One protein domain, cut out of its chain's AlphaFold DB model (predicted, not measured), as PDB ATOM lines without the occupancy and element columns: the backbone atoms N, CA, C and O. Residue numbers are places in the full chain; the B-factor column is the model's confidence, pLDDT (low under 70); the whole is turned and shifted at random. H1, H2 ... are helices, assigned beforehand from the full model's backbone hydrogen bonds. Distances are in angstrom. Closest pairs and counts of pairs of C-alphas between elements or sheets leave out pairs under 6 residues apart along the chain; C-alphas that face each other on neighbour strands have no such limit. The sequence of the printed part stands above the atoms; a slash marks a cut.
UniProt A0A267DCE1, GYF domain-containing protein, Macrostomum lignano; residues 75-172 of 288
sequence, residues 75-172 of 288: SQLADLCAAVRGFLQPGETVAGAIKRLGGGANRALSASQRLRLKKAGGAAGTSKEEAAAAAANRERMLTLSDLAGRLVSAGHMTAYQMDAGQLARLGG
ATOM      1  N   SER A  75     144.729 159.642 173.249       78.19
ATOM      2  CA  SER A  75     144.707 158.339 173.922       78.19
ATOM      3  C   SER A  75     145.868 157.419 173.518       78.19
ATOM      4  O   SER A  75     146.502 156.827 174.384       78.19
ATOM      5  N   GLN A  76     146.197 157.328 172.225       86.00
ATOM      6  CA  GLN A  76     147.348 156.549 171.755       86.00
ATOM      7  C   GLN A  76     148.663 157.150 172.245       86.00
ATOM      8  O   GLN A  76     149.568 156.408 172.627       86.00
ATOM      9  N   LEU A  77     148.767 158.482 172.271       86.81
ATOM     10  CA  LEU A  77     149.947 159.164 172.797       86.81
ATOM     11  C   LEU A  77     150.147 158.867 174.292       86.81
ATOM     12  O   LEU A  77     151.269 158.586 174.721       86.81
ATOM     13  N   ALA A  78     149.066 158.868 175.077       87.38
ATOM     14  CA  ALA A  78     149.099 158.505 176.490       87.38
ATOM     15  C   ALA A  78     149.555 157.052 176.705       87.38
ATOM     16  O   ALA A  78     150.435 156.803 177.536       87.38
ATOM     17  N   ASP A  79     149.033 156.111 175.915       90.88
ATOM     18  CA  ASP A  79     149.419 154.697 175.972       90.88
ATOM     19  C   ASP A  79     150.900 154.494 175.611       90.88
ATOM     20  O   ASP A  79     151.625 153.767 176.299       90.88
ATOM     21  N   LEU A  80     151.385 155.187 174.575       91.06
ATOM     22  CA  LEU A  80     152.795 155.198 174.174       91.06
ATOM     23  C   LEU A  80     153.693 155.740 175.290       91.06
ATOM     24  O   LEU A  80     154.690 155.108 175.650       91.06
ATOM     25  N   CYS A  81     153.327 156.878 175.879       90.50
ATOM     26  CA  CYS A  81     154.078 157.482 176.976       90.50
ATOM     27  C   CYS A  81     154.108 156.569 178.211       90.50
ATOM     28  O   CYS A  81     155.156 156.414 178.845       90.50
ATOM     29  N   ALA A  82     152.987 155.918 178.535       91.38
ATOM     30  CA  ALA A  82     152.896 154.963 179.633       91.38
ATOM     31  C   ALA A  82     153.767 153.719 179.394       91.38
ATOM     32  O   ALA A  82     154.461 153.274 180.314       91.38
ATOM     33  N   ALA A  83     153.785 153.198 178.161       92.94
ATOM     34  CA  ALA A  83     154.632 152.075 177.773       92.94
ATOM     35  C   ALA A  83     156.121 152.418 177.906       92.94
ATOM     36  O   ALA A  83     156.864 151.659 178.527       92.94
ATOM     37  N   VAL A  84     156.554 153.583 177.402       92.81
ATOM     38  CA  VAL A  84     157.945 154.053 177.539       92.81
ATOM     39  C   VAL A  84     158.315 154.206 179.015       92.81
ATOM     40  O   VAL A  84     159.342 153.682 179.446       92.81
ATOM     41  N   ARG A  85     157.447 154.835 179.820       91.56
ATOM     42  CA  ARG A  85     157.661 155.025 181.264       91.56
ATOM     43  C   ARG A  85     157.910 153.709 182.007       91.56
ATOM     44  O   ARG A  85     158.712 153.696 182.935       91.56
ATOM     45  N   GLY A  86     157.287 152.605 181.588       91.25
ATOM     46  CA  GLY A  86     157.490 151.280 182.186       91.25
ATOM     47  C   GLY A  86     158.931 150.753 182.114       91.25
ATOM     48  O   GLY A  86     159.301 149.880 182.900       91.25
ATOM     49  N   PHE A  87     159.762 151.287 181.214       90.06
ATOM     50  CA  PHE A  87     161.158 150.874 181.054       90.06
ATOM     51  C   PHE A  87     162.181 151.801 181.738       90.06
ATOM     52  O   PHE A  87     163.356 151.424 181.849       90.06
ATOM     53  N   LEU A  88     161.761 152.990 182.189       91.50
ATOM     54  CA  LEU A  88     162.637 154.019 182.762       91.50
ATOM     55  C   LEU A  88     162.817 153.840 184.277       91.50
ATOM     56  O   LEU A  88     161.885 153.487 184.999       91.50
ATOM     57  N   GLN A  89     164.025 154.122 184.770       87.94
ATOM     58  CA  GLN A  89     164.287 154.292 186.202       87.94
ATOM     59  C   GLN A  89     164.023 155.748 186.644       87.94
ATOM     60  O   GLN A  89     164.018 156.650 185.802       87.94
ATOM     61  N   PRO A  90     163.816 156.018 187.950       87.56
ATOM     62  CA  PRO A  90     163.612 157.381 188.444       87.56
ATOM     63  C   PRO A  90     164.790 158.295 188.075       87.56
ATOM     64  O   PRO A  90     165.938 157.972 188.369       87.56
ATOM     65  N   GLY A  91     164.506 159.425 187.418       84.12
ATOM     66  CA  GLY A  91     165.521 160.393 186.976       84.12
ATOM     67  C   GLY A  91     166.363 159.964 185.762       84.12
ATOM     68  O   GLY A  91     167.301 160.669 185.397       84.12
ATOM     69  N   GLU A  92     166.059 158.827 185.130       90.50
ATOM     70  CA  GLU A  92     166.718 158.376 183.899       90.50
ATOM     71  C   GLU A  92     165.994 158.944 182.665       90.50
ATOM     72  O   GLU A  92     164.764 158.994 182.624       90.50
ATOM     73  N   THR A  93     166.746 159.358 181.641       93.50
ATOM     74  CA  THR A  93     166.180 159.745 180.336       93.50
ATOM     75  C   THR A  93     165.976 158.523 179.442       93.50
ATOM     76  O   THR A  93     166.640 157.498 179.621       93.50
ATOM     77  N   VAL A  94     165.121 158.623 178.420       92.38
ATOM     78  CA  VAL A  94     164.913 157.544 177.430       92.38
ATOM     79  C   VAL A  94     166.243 157.075 176.811       92.38
ATOM     80  O   VAL A  94     166.518 155.876 176.745       92.38
ATOM     81  N   ALA A  95     167.134 158.000 176.441       91.50
ATOM     82  CA  ALA A  95     168.479 157.673 175.962       91.50
ATOM     83  C   ALA A  95     169.352 156.993 177.032       91.50
ATOM     84  O   ALA A  95     170.137 156.093 176.714       91.50
ATOM     85  N   GLY A  96     169.227 157.401 178.300       90.00
ATOM     86  CA  GLY A  96     169.874 156.741 179.435       90.00
ATOM     87  C   GLY A  96     169.447 155.277 179.558       90.00
ATOM     88  O   GLY A  96     170.306 154.392 179.588       90.00
ATOM     89  N   ALA A  97     168.139 155.026 179.480       91.12
ATOM     90  CA  ALA A  97     167.558 153.690 179.559       91.12
ATOM     91  C   ALA A  97     168.032 152.788 178.410       91.12
ATOM     92  O   ALA A  97     168.447 151.653 178.655       91.12
ATOM     93  N   ILE A  98     168.073 153.298 177.172       91.50
ATOM     94  CA  ILE A  98     168.629 152.572 176.014       91.50
ATOM     95  C   ILE A  98     170.093 152.210 176.263       91.50
ATOM     96  O   ILE A  98     170.494 151.068 176.049       91.50
ATOM     97  N   LYS A  99     170.905 153.152 176.756       89.38
ATOM     98  CA  LYS A  99     172.328 152.907 177.034       89.38
ATOM     99  C   LYS A  99     172.525 151.884 178.150       89.38
ATOM    100  O   LYS A  99     173.417 151.044 178.047       89.38
ATOM    101  N   ARG A 100     171.704 151.915 179.199       89.31
ATOM    102  CA  ARG A 100     171.737 150.937 180.292       89.31
ATOM    103  C   ARG A 100     171.354 149.541 179.800       89.31
ATOM    104  O   ARG A 100     172.098 148.592 180.042       89.31
ATOM    105  N   LEU A 101     170.242 149.424 179.075       86.81
ATOM    106  CA  LEU A 101     169.737 148.161 178.520       86.81
ATOM    107  C   LEU A 101     170.653 147.594 177.423       86.81
ATOM    108  O   LEU A 101     170.862 146.385 177.349       86.81
ATOM    109  N   GLY A 102     171.278 148.466 176.631       82.19
ATOM    110  CA  GLY A 102     172.265 148.127 175.603       82.19
ATOM    111  C   GLY A 102     173.648 147.753 176.139       82.19
ATOM    112  O   GLY A 102     174.566 147.509 175.358       82.19
ATOM    113  N   GLY A 103     173.826 147.702 177.463       74.19
ATOM    114  CA  GLY A 103     175.089 147.306 178.081       74.19
ATOM    115  C   GLY A 103     176.163 148.396 178.077       74.19
ATOM    116  O   GLY A 103     177.321 148.100 178.366       74.19
ATOM    117  N   GLY A 104     175.799 149.653 177.814       61.00
ATOM    118  CA  GLY A 104     176.661 150.831 177.983       61.00
ATOM    119  C   GLY A 104     176.953 151.168 179.450       61.00
ATOM    120  O   GLY A 104     177.886 151.912 179.732       61.00
ATOM    121  N   ALA A 105     176.206 150.569 180.386       51.88
ATOM    122  CA  ALA A 105     176.516 150.560 181.817       51.88
ATOM    123  C   ALA A 105     177.546 149.487 182.212       51.88
ATOM    124  O   ALA A 105     177.934 149.410 183.382       51.88
ATOM    125  N   ASN A 106     178.055 148.691 181.261       52.62
ATOM    126  CA  ASN A 106     179.354 148.083 181.479       52.62
ATOM    127  C   ASN A 106     180.336 149.238 181.600       52.62
ATOM    128  O   ASN A 106     180.788 149.783 180.592       52.62
ATOM    129  N   ARG A 107     180.672 149.578 182.855       54.06
ATOM    130  CA  ARG A 107     182.024 149.958 183.259       54.06
ATOM    131  C   ARG A 107     182.932 149.435 182.168       54.06
ATOM    132  O   ARG A 107     183.105 148.217 182.054       54.06
ATOM    133  N   ALA A 108     183.456 150.332 181.339       52.50
ATOM    134  CA  ALA A 108     184.673 150.042 180.626       52.50
ATOM    135  C   ALA A 108     185.637 149.708 181.756       52.50
ATOM    136  O   ALA A 108     186.163 150.613 182.400       52.50
ATOM    137  N   LEU A 109     185.703 148.421 182.126       54.84
ATOM    138  CA  LEU A 109     186.582 147.924 183.160       54.84
ATOM    139  C   LEU A 109     187.904 148.528 182.752       54.84
ATOM    140  O   LEU A 109     188.378 148.240 181.644       54.84
ATOM    141  N   SER A 110     188.406 149.448 183.579       61.53
ATOM    142  CA  SER A 110     189.641 150.154 183.274       61.53
ATOM    143  C   SER A 110     190.642 149.089 182.844       61.53
ATOM    144  O   SER A 110     190.620 147.984 183.397       61.53
ATOM    145  N   ALA A 111     191.480 149.346 181.838       61.03
ATOM    146  CA  ALA A 111     192.411 148.334 181.324       61.03
ATOM    147  C   ALA A 111     193.169 147.610 182.466       61.03
ATOM    148  O   ALA A 111     193.420 146.406 182.400       61.03
ATOM    149  N   SER A 112     193.398 148.322 183.575       67.50
ATOM    150  CA  SER A 112     193.896 147.814 184.856       67.50
ATOM    151  C   SER A 112     192.996 146.776 185.565       67.50
ATOM    152  O   SER A 112     193.502 145.752 186.020       67.50
ATOM    153  N   GLN A 113     191.678 146.981 185.658       67.19
ATOM    154  CA  GLN A 113     190.713 146.008 186.192       67.19
ATOM    155  C   GLN A 113     190.621 144.762 185.304       67.19
ATOM    156  O   GLN A 113     190.597 143.649 185.826       67.19
ATOM    157  N   ARG A 114     190.663 144.925 183.973       67.75
ATOM    158  CA  ARG A 114     190.693 143.794 183.024       67.75
ATOM    159  C   ARG A 114     191.943 142.930 183.198       67.75
ATOM    160  O   ARG A 114     191.848 141.707 183.235       67.75
ATOM    161  N   LEU A 115     193.110 143.555 183.360       65.62
ATOM    162  CA  LEU A 115     194.369 142.848 183.618       65.62
ATOM    163  C   LEU A 115     194.385 142.163 184.989       65.62
ATOM    164  O   LEU A 115     194.879 141.042 185.101       65.62
ATOM    165  N   ARG A 116     193.814 142.797 186.021       71.69
ATOM    166  CA  ARG A 116     193.679 142.205 187.362       71.69
ATOM    167  C   ARG A 116     192.794 140.960 187.356       71.69
ATOM    168  O   ARG A 116     193.199 139.946 187.911       71.69
ATOM    169  N   LEU A 117     191.653 141.005 186.673       65.12
ATOM    170  CA  LEU A 117     190.742 139.861 186.533       65.12
ATOM    171  C   LEU A 117     191.373 138.721 185.717       65.12
ATOM    172  O   LEU A 117     191.285 137.561 186.111       65.12
ATOM    173  N   LYS A 118     192.104 139.055 184.644       65.81
ATOM    174  CA  LYS A 118     192.845 138.075 183.833       65.81
ATOM    175  C   LYS A 118     193.996 137.419 184.606       65.81
ATOM    176  O   LYS A 118     194.263 136.237 184.412       65.81
ATOM    177  N   LYS A 119     194.665 138.157 185.498       68.50
ATOM    178  CA  LYS A 119     195.732 137.626 186.366       68.50
ATOM    179  C   LYS A 119     195.186 136.831 187.559       68.50
ATOM    180  O   LYS A 119     195.872 135.942 188.045       68.50
ATOM    181  N   ALA A 120     193.955 137.109 187.989       63.84
ATOM    182  CA  ALA A 120     193.252 136.384 189.049       63.84
ATOM    183  C   ALA A 120     192.605 135.060 188.585       63.84
ATOM    184  O   ALA A 120     191.871 134.447 189.351       63.84
ATOM    185  N   GLY A 121     192.841 134.613 187.343       48.00
ATOM    186  CA  GLY A 121     192.278 133.358 186.827       48.00
ATOM    187  C   GLY A 121     190.765 133.398 186.574       48.00
ATOM    188  O   GLY A 121     190.170 132.365 186.277       48.00
ATOM    189  N   GLY A 122     190.142 134.577 186.652       48.62
ATOM    190  CA  GLY A 122     188.745 134.774 186.299       48.62
ATOM    191  C   GLY A 122     188.596 134.766 184.785       48.62
ATOM    192  O   GLY A 122     188.669 135.813 184.141       48.62
ATOM    193  N   ALA A 123     188.385 133.587 184.203       42.66
ATOM    194  CA  ALA A 123     187.680 133.519 182.936       42.66
ATOM    195  C   ALA A 123     186.387 134.322 183.121       42.66
ATOM    196  O   ALA A 123     185.637 134.072 184.064       42.66
ATOM    197  N   ALA A 124     186.169 135.319 182.265       44.09
ATOM    198  CA  ALA A 124     184.905 136.027 182.154       44.09
ATOM    199  C   ALA A 124     183.845 135.041 181.642       44.09
ATOM    200  O   ALA A 124     183.431 135.080 180.489       44.09
ATOM    201  N   GLY A 125     183.472 134.086 182.488       41.62
ATOM    202  CA  GLY A 125     182.254 133.332 182.356       41.62
ATOM    203  C   GLY A 125     181.154 134.292 182.742       41.62
ATOM    204  O   GLY A 125     180.810 134.390 183.914       41.62
ATOM    205  N   THR A 126     180.632 135.018 181.756       47.66
ATOM    206  CA  THR A 126     179.253 135.486 181.830       47.66
ATOM    207  C   THR A 126     178.442 134.251 182.182       47.66
ATOM    208  O   THR A 126     178.362 133.306 181.388       47.66
ATOM    209  N   SER A 127     177.961 134.188 183.416       50.53
ATOM    210  CA  SER A 127     177.103 133.094 183.847       50.53
ATOM    211  C   SER A 127     175.955 132.980 182.833       50.53
ATOM    212  O   SER A 127     175.509 133.978 182.267       50.53
ATOM    213  N   LYS A 128     175.505 131.761 182.516       55.75
ATOM    214  CA  LYS A 128     174.458 131.521 181.499       55.75
ATOM    215  C   LYS A 128     173.194 132.371 181.745       55.75
ATOM    216  O   LYS A 128     172.478 132.717 180.811       55.75
ATOM    217  N   GLU A 129     172.980 132.742 183.002       54.53
ATOM    218  CA  GLU A 129     171.934 133.625 183.509       54.53
ATOM    219  C   GLU A 129     172.169 135.111 183.175       54.53
ATOM    220  O   GLU A 129     171.246 135.799 182.748       54.53
ATOM    221  N   GLU A 130     173.412 135.596 183.231       59.44
ATOM    222  CA  GLU A 130     173.799 136.947 182.797       59.44
ATOM    223  C   GLU A 130     173.709 137.105 181.270       59.44
ATOM    224  O   GLU A 130     173.298 138.153 180.772       59.44
ATOM    225  N   ALA A 131     174.010 136.046 180.511       59.38
ATOM    226  CA  ALA A 131     173.816 136.028 179.060       59.38
ATOM    227  C   ALA A 131     172.325 136.049 178.669       59.38
ATOM    228  O   ALA A 131     171.944 136.764 177.740       59.38
ATOM    229  N   ALA A 132     171.473 135.320 179.399       63.31
ATOM    230  CA  ALA A 132     170.022 135.348 179.210       63.31
ATOM    231  C   ALA A 132     169.418 136.709 179.609       63.31
ATOM    232  O   ALA A 132     168.621 137.273 178.860       63.31
ATOM    233  N   ALA A 133     169.863 137.293 180.726       68.50
ATOM    234  CA  ALA A 133     169.478 138.642 181.135       68.50
ATOM    235  C   ALA A 133     169.948 139.707 180.127       68.50
ATOM    236  O   ALA A 133     169.213 140.646 179.831       68.50
ATOM    237  N   ALA A 134     171.135 139.549 179.535       72.12
ATOM    238  CA  ALA A 134     171.635 140.432 178.481       72.12
ATOM    239  C   ALA A 134     170.863 140.294 177.157       72.12
ATOM    240  O   ALA A 134     170.768 141.264 176.404       72.12
ATOM    241  N   ALA A 135     170.318 139.112 176.853       76.19
ATOM    242  CA  ALA A 135     169.425 138.918 175.714       76.19
ATOM    243  C   ALA A 135     168.070 139.607 175.954       76.19
ATOM    244  O   ALA A 135     167.650 140.412 175.126       76.19
ATOM    245  N   ALA A 136     167.460 139.401 177.126       82.38
ATOM    246  CA  ALA A 136     166.222 140.079 177.516       82.38
ATOM    247  C   ALA A 136     166.387 141.609 177.577       82.38
ATOM    248  O   ALA A 136     165.514 142.357 177.149       82.38
ATOM    249  N   ASN A 137     167.533 142.106 178.053       84.69
ATOM    250  CA  ASN A 137     167.829 143.538 178.056       84.69
ATOM    251  C   ASN A 137     168.006 144.103 176.640       84.69
ATOM    252  O   ASN A 137     167.565 145.221 176.388       84.69
ATOM    253  N   ARG A 138     168.580 143.341 175.698       87.69
ATOM    254  CA  ARG A 138     168.616 143.746 174.282       87.69
ATOM    255  C   ARG A 138     167.224 143.820 173.673       87.69
ATOM    256  O   ARG A 138     166.950 144.763 172.944       87.69
ATOM    257  N   GLU A 139     166.349 142.872 173.978       91.12
ATOM    258  CA  GLU A 139     164.961 142.909 173.509       91.12
ATOM    259  C   GLU A 139     164.206 144.117 174.088       91.12
ATOM    260  O   GLU A 139     163.561 144.865 173.353       91.12
ATOM    261  N   ARG A 140     164.377 144.396 175.386       90.12
ATOM    262  CA  ARG A 140     163.853 145.612 176.035       90.12
ATOM    263  C   ARG A 140     164.415 146.898 175.428       90.12
ATOM    264  O   ARG A 140     163.700 147.878 175.288       90.12
ATOM    265  N   MET A 141     165.691 146.902 175.048       92.44
ATOM    266  CA  MET A 141     166.309 148.035 174.357       92.44
ATOM    267  C   MET A 141     165.682 148.249 172.974       92.44
ATOM    268  O   MET A 141     165.379 149.382 172.621       92.44
ATOM    269  N   LEU A 142     165.490 147.183 172.191       92.38
ATOM    270  CA  LEU A 142     164.896 147.273 170.854       92.38
ATOM    271  C   LEU A 142     163.445 147.752 170.915       92.38
ATOM    272  O   LEU A 142     163.069 148.645 170.163       92.38
ATOM    273  N   THR A 143     162.658 147.204 171.840       94.31
ATOM    274  CA  THR A 143     161.266 147.623 172.059       94.31
ATOM    275  C   THR A 143     161.176 149.077 172.517       94.31
ATOM    276  O   THR A 143     160.372 149.827 171.973       94.31
ATOM    277  N   LEU A 144     162.038 149.521 173.438       93.94
ATOM    278  CA  LEU A 144     162.091 150.922 173.863       93.94
ATOM    279  C   LEU A 144     162.480 151.854 172.704       93.94
ATOM    280  O   LEU A 144     161.853 152.895 172.528       93.94
ATOM    281  N   SER A 145     163.468 151.479 171.888       93.25
ATOM    282  CA  SER A 145     163.867 152.262 170.711       93.25
ATOM    283  C   SER A 145     162.754 152.362 169.663       93.25
ATOM    284  O   SER A 145     162.580 153.428 169.080       93.25
ATOM    285  N   ASP A 146     161.976 151.295 169.444       94.88
ATOM    286  CA  ASP A 146     160.807 151.330 168.551       94.88
ATOM    287  C   ASP A 146     159.722 152.277 169.088       94.88
ATOM    288  O   ASP A 146     159.237 153.147 168.367       94.88
ATOM    289  N   LEU A 147     159.400 152.185 170.385       93.94
ATOM    290  CA  LEU A 147     158.440 153.086 171.036       93.94
ATOM    291  C   LEU A 147     158.890 154.554 170.977       93.94
ATOM    292  O   LEU A 147     158.082 155.435 170.687       93.94
ATOM    293  N   ALA A 148     160.179 154.824 171.201       92.88
ATOM    294  CA  ALA A 148     160.743 156.163 171.062       92.88
ATOM    295  C   ALA A 148     160.666 156.665 169.611       92.88
ATOM    296  O   ALA A 148     160.359 157.832 169.387       92.88
ATOM    297  N   GLY A 149     160.882 155.789 168.623       93.50
ATOM    298  CA  GLY A 149     160.706 156.104 167.204       93.50
ATOM    299  C   GLY A 149     159.277 156.528 166.862       93.50
ATOM    300  O   GLY A 149     159.092 157.527 166.173       93.50
ATOM    301  N   ARG A 150     158.273 155.839 167.418       92.19
ATOM    302  CA  ARG A 150     156.853 156.210 167.264       92.19
ATOM    303  C   ARG A 150     156.520 157.554 167.908       92.19
ATOM    304  O   ARG A 150     155.705 158.309 167.390       92.19
ATOM    305  N   LEU A 151     157.167 157.874 169.027       90.44
ATOM    306  CA  LEU A 151     157.000 159.169 169.685       90.44
ATOM    307  C   LEU A 151     157.607 160.308 168.845       90.44
ATOM    308  O   LEU A 151     157.031 161.388 168.752       90.44
ATOM    309  N   VAL A 152     158.732 160.049 168.172       91.75
ATOM    310  CA  VAL A 152     159.339 160.994 167.220       91.75
ATOM    311  C   VAL A 152     158.473 161.162 165.972       91.75
ATOM    312  O   VAL A 152     158.292 162.292 165.525       91.75
ATOM    313  N   SER A 153     157.904 160.078 165.429       88.94
ATOM    314  CA  SER A 153     156.992 160.175 164.281       88.94
ATOM    315  C   SER A 153     155.705 160.929 164.620       88.94
ATOM    316  O   SER A 153     155.168 161.599 163.753       88.94
ATOM    317  N   ALA A 154     155.270 160.897 165.883       85.69
ATOM    318  CA  ALA A 154     154.163 161.707 166.398       85.69
ATOM    319  C   ALA A 154     154.498 163.209 166.552       85.69
ATOM    320  O   ALA A 154     153.675 163.974 167.041       85.69
ATOM    321  N   GLY A 155     155.712 163.641 166.192       88.31
ATOM    322  CA  GLY A 155     156.143 165.041 166.259       88.31
ATOM    323  C   GLY A 155     156.961 165.406 167.502       88.31
ATOM    324  O   GLY A 155     157.503 166.511 167.585       88.31
ATOM    325  N   HIS A 156     157.146 164.491 168.457       87.62
ATOM    326  CA  HIS A 156     157.936 164.754 169.663       87.62
ATOM    327  C   HIS A 156     159.421 164.440 169.447       87.62
ATOM    328  O   HIS A 156     159.964 163.436 169.910       87.62
ATOM    329  N   MET A 157     160.114 165.354 168.770       89.50
ATOM    330  CA  MET A 157     161.529 165.207 168.387       89.50
ATOM    331  C   MET A 157     162.494 165.046 169.575       89.50
ATOM    332  O   MET A 157     163.572 164.469 169.437       89.50
ATOM    333  N   THR A 158     162.117 165.526 170.763       90.62
ATOM    334  CA  THR A 158     162.923 165.426 171.990       90.62
ATOM    335  C   THR A 158     162.690 164.132 172.777       90.62
ATOM    336  O   THR A 158     163.248 163.990 173.862       90.62
ATOM    337  N   ALA A 159     161.941 163.161 172.233       91.12
ATOM    338  CA  ALA A 159     161.590 161.888 172.878       91.12
ATOM    339  C   ALA A 159     162.757 161.207 173.620       91.12
ATOM    340  O   ALA A 159     162.597 160.732 174.740       91.12
ATOM    341  N   TYR A 160     163.960 161.201 173.039       93.56
ATOM    342  CA  TYR A 160     165.140 160.565 173.637       93.56
ATOM    343  C   TYR A 160     165.691 161.281 174.882       93.56
ATOM    344  O   TYR A 160     166.377 160.663 175.698       93.56
ATOM    345  N   GLN A 161     165.434 162.579 175.022       94.00
ATOM    346  CA  GLN A 161     165.911 163.406 176.134       94.00
ATOM    347  C   GLN A 161     164.893 163.478 177.272       94.00
ATOM    348  O   GLN A 161     165.249 163.922 178.360       94.00
ATOM    349  N   MET A 162     163.660 163.022 177.032       89.75
ATOM    350  CA  MET A 162     162.594 163.097 178.017       89.75
ATOM    351  C   MET A 162     162.870 162.209 179.233       89.75
ATOM    352  O   MET A 162     163.349 161.075 179.105       89.75
ATOM    353  N   ASP A 163     162.543 162.730 180.413       92.88
ATOM    354  CA  ASP A 163     162.459 161.973 181.659       92.88
ATOM    355  C   ASP A 163     161.051 161.372 181.871       92.88
ATOM    356  O   ASP A 163     160.086 161.677 181.162       92.88
ATOM    357  N   ALA A 164     160.917 160.500 182.874       90.00
ATOM    358  CA  ALA A 164     159.647 159.849 183.199       90.00
ATOM    359  C   ALA A 164     158.520 160.831 183.594       90.00
ATOM    360  O   ALA A 164     157.343 160.519 183.401       90.00
ATOM    361  N   GLY A 165     158.855 162.005 184.140       88.94
ATOM    362  CA  GLY A 165     157.890 163.040 184.516       88.94
ATOM    363  C   GLY A 165     157.403 163.848 183.314       88.94
ATOM    364  O   GLY A 165     156.215 164.134 183.203       88.94
ATOM    365  N   GLN A 166     158.295 164.167 182.378       87.62
ATOM    366  CA  GLN A 166     158.000 164.791 181.092       87.62
ATOM    367  C   GLN A 166     157.088 163.896 180.253       87.62
ATOM    368  O   GLN A 166     156.079 164.378 179.749       87.62
ATOM    369  N   LEU A 167     157.370 162.590 180.196       88.75
ATOM    370  CA  LEU A 167     156.498 161.593 179.562       88.75
ATOM    371  C   LEU A 167     155.112 161.514 180.225       88.75
ATOM    372  O   LEU A 167     154.107 161.375 179.534       88.75
ATOM    373  N   ALA A 168     155.026 161.634 181.553       87.81
ATOM    374  CA  ALA A 168     153.740 161.636 182.258       87.81
ATOM    375  C   ALA A 168     152.912 162.902 181.976       87.81
ATOM    376  O   ALA A 168     151.695 162.809 181.813       87.81
ATOM    377  N   ARG A 169     153.568 164.066 181.880       88.19
ATOM    378  CA  ARG A 169     152.922 165.321 181.463       88.19
ATOM    379  C   ARG A 169     152.438 165.244 180.019       88.19
ATOM    380  O   ARG A 169     151.326 165.667 179.736       88.19
ATOM    381  N   LEU A 170     153.249 164.660 179.138       85.31
ATOM    382  CA  LEU A 170     152.917 164.496 177.727       85.31
ATOM    383  C   LEU A 170     151.721 163.561 177.512       85.31
ATOM    384  O   LEU A 170     150.852 163.847 176.700       85.31
ATOM    385  N   GLY A 171     151.645 162.477 178.285       81.12
ATOM    386  CA  GLY A 171     150.517 161.548 178.252       81.12
ATOM    387  C   GLY A 171     149.251 162.041 178.964       81.12
ATOM    388  O   GLY A 171     148.342 161.242 179.156       81.12
ATOM    389  N   GLY A 172     149.193 163.298 179.421       75.19
ATOM    390  CA  GLY A 172     148.018 163.848 180.111       75.19
ATOM    391  C   GLY A 172     147.727 163.227 181.485       75.19
ATOM    392  O   GLY A 172     146.629 163.381 182.006       75.19
TER     393      GLY A 172
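What this domain is: This is residues 75 to 172 of the 288 residues of the protein "GYF domain-containing protein" of Macrostomum lignano (UniProt A0A267DCE1). A long helix, H4, has H2 side by side with it and H1 packed on its residues 144 to 151, with H5 side by side with H1. From H2 an open loop reaches out to H3, which touches no helix, and folds back to H4. The printed part has 98 residues with five named helices, H1 to H5 in order along the chain, and no named strand; its class is all helix, with 61 of the 98 residues in the named helices, and it is loose, with a radius of gyration of the C-alphas of 17.1 A and spans of 56 by 24 by 21 A.

How they stand to each other: H1, residues 75 to 85, touches H4, residues 128 to 153, at Val 84 and Leu 144, closest C-alphas 6.4 A. H2, residues 94 to 101, touches H4 at a shallow tilt of 17 degrees, opposite ways; closest C-alphas, Leu 101 and Asn 137, 5.0 A. H3 is residues 111 to 119. H5, residues 164 to 170, touches H1 at 7 degrees, shallow, opposite ways; closest C-alphas, Cys 81 and Leu 167, 5.4 A. Every O i to N i+4 pair is within hydrogen-bond range in H1 to H5.

Where its parts are: H1 begins at C-alpha 75 (144.707, 158.339, 173.922); H4, 37.7 A long, ends at C-alpha 153 (156.992, 160.175, 164.281).

The domain as a whole: The printed part has no cut; its four links are short. Residues 104 to 115 and 117 to 133 have pLDDT under 70.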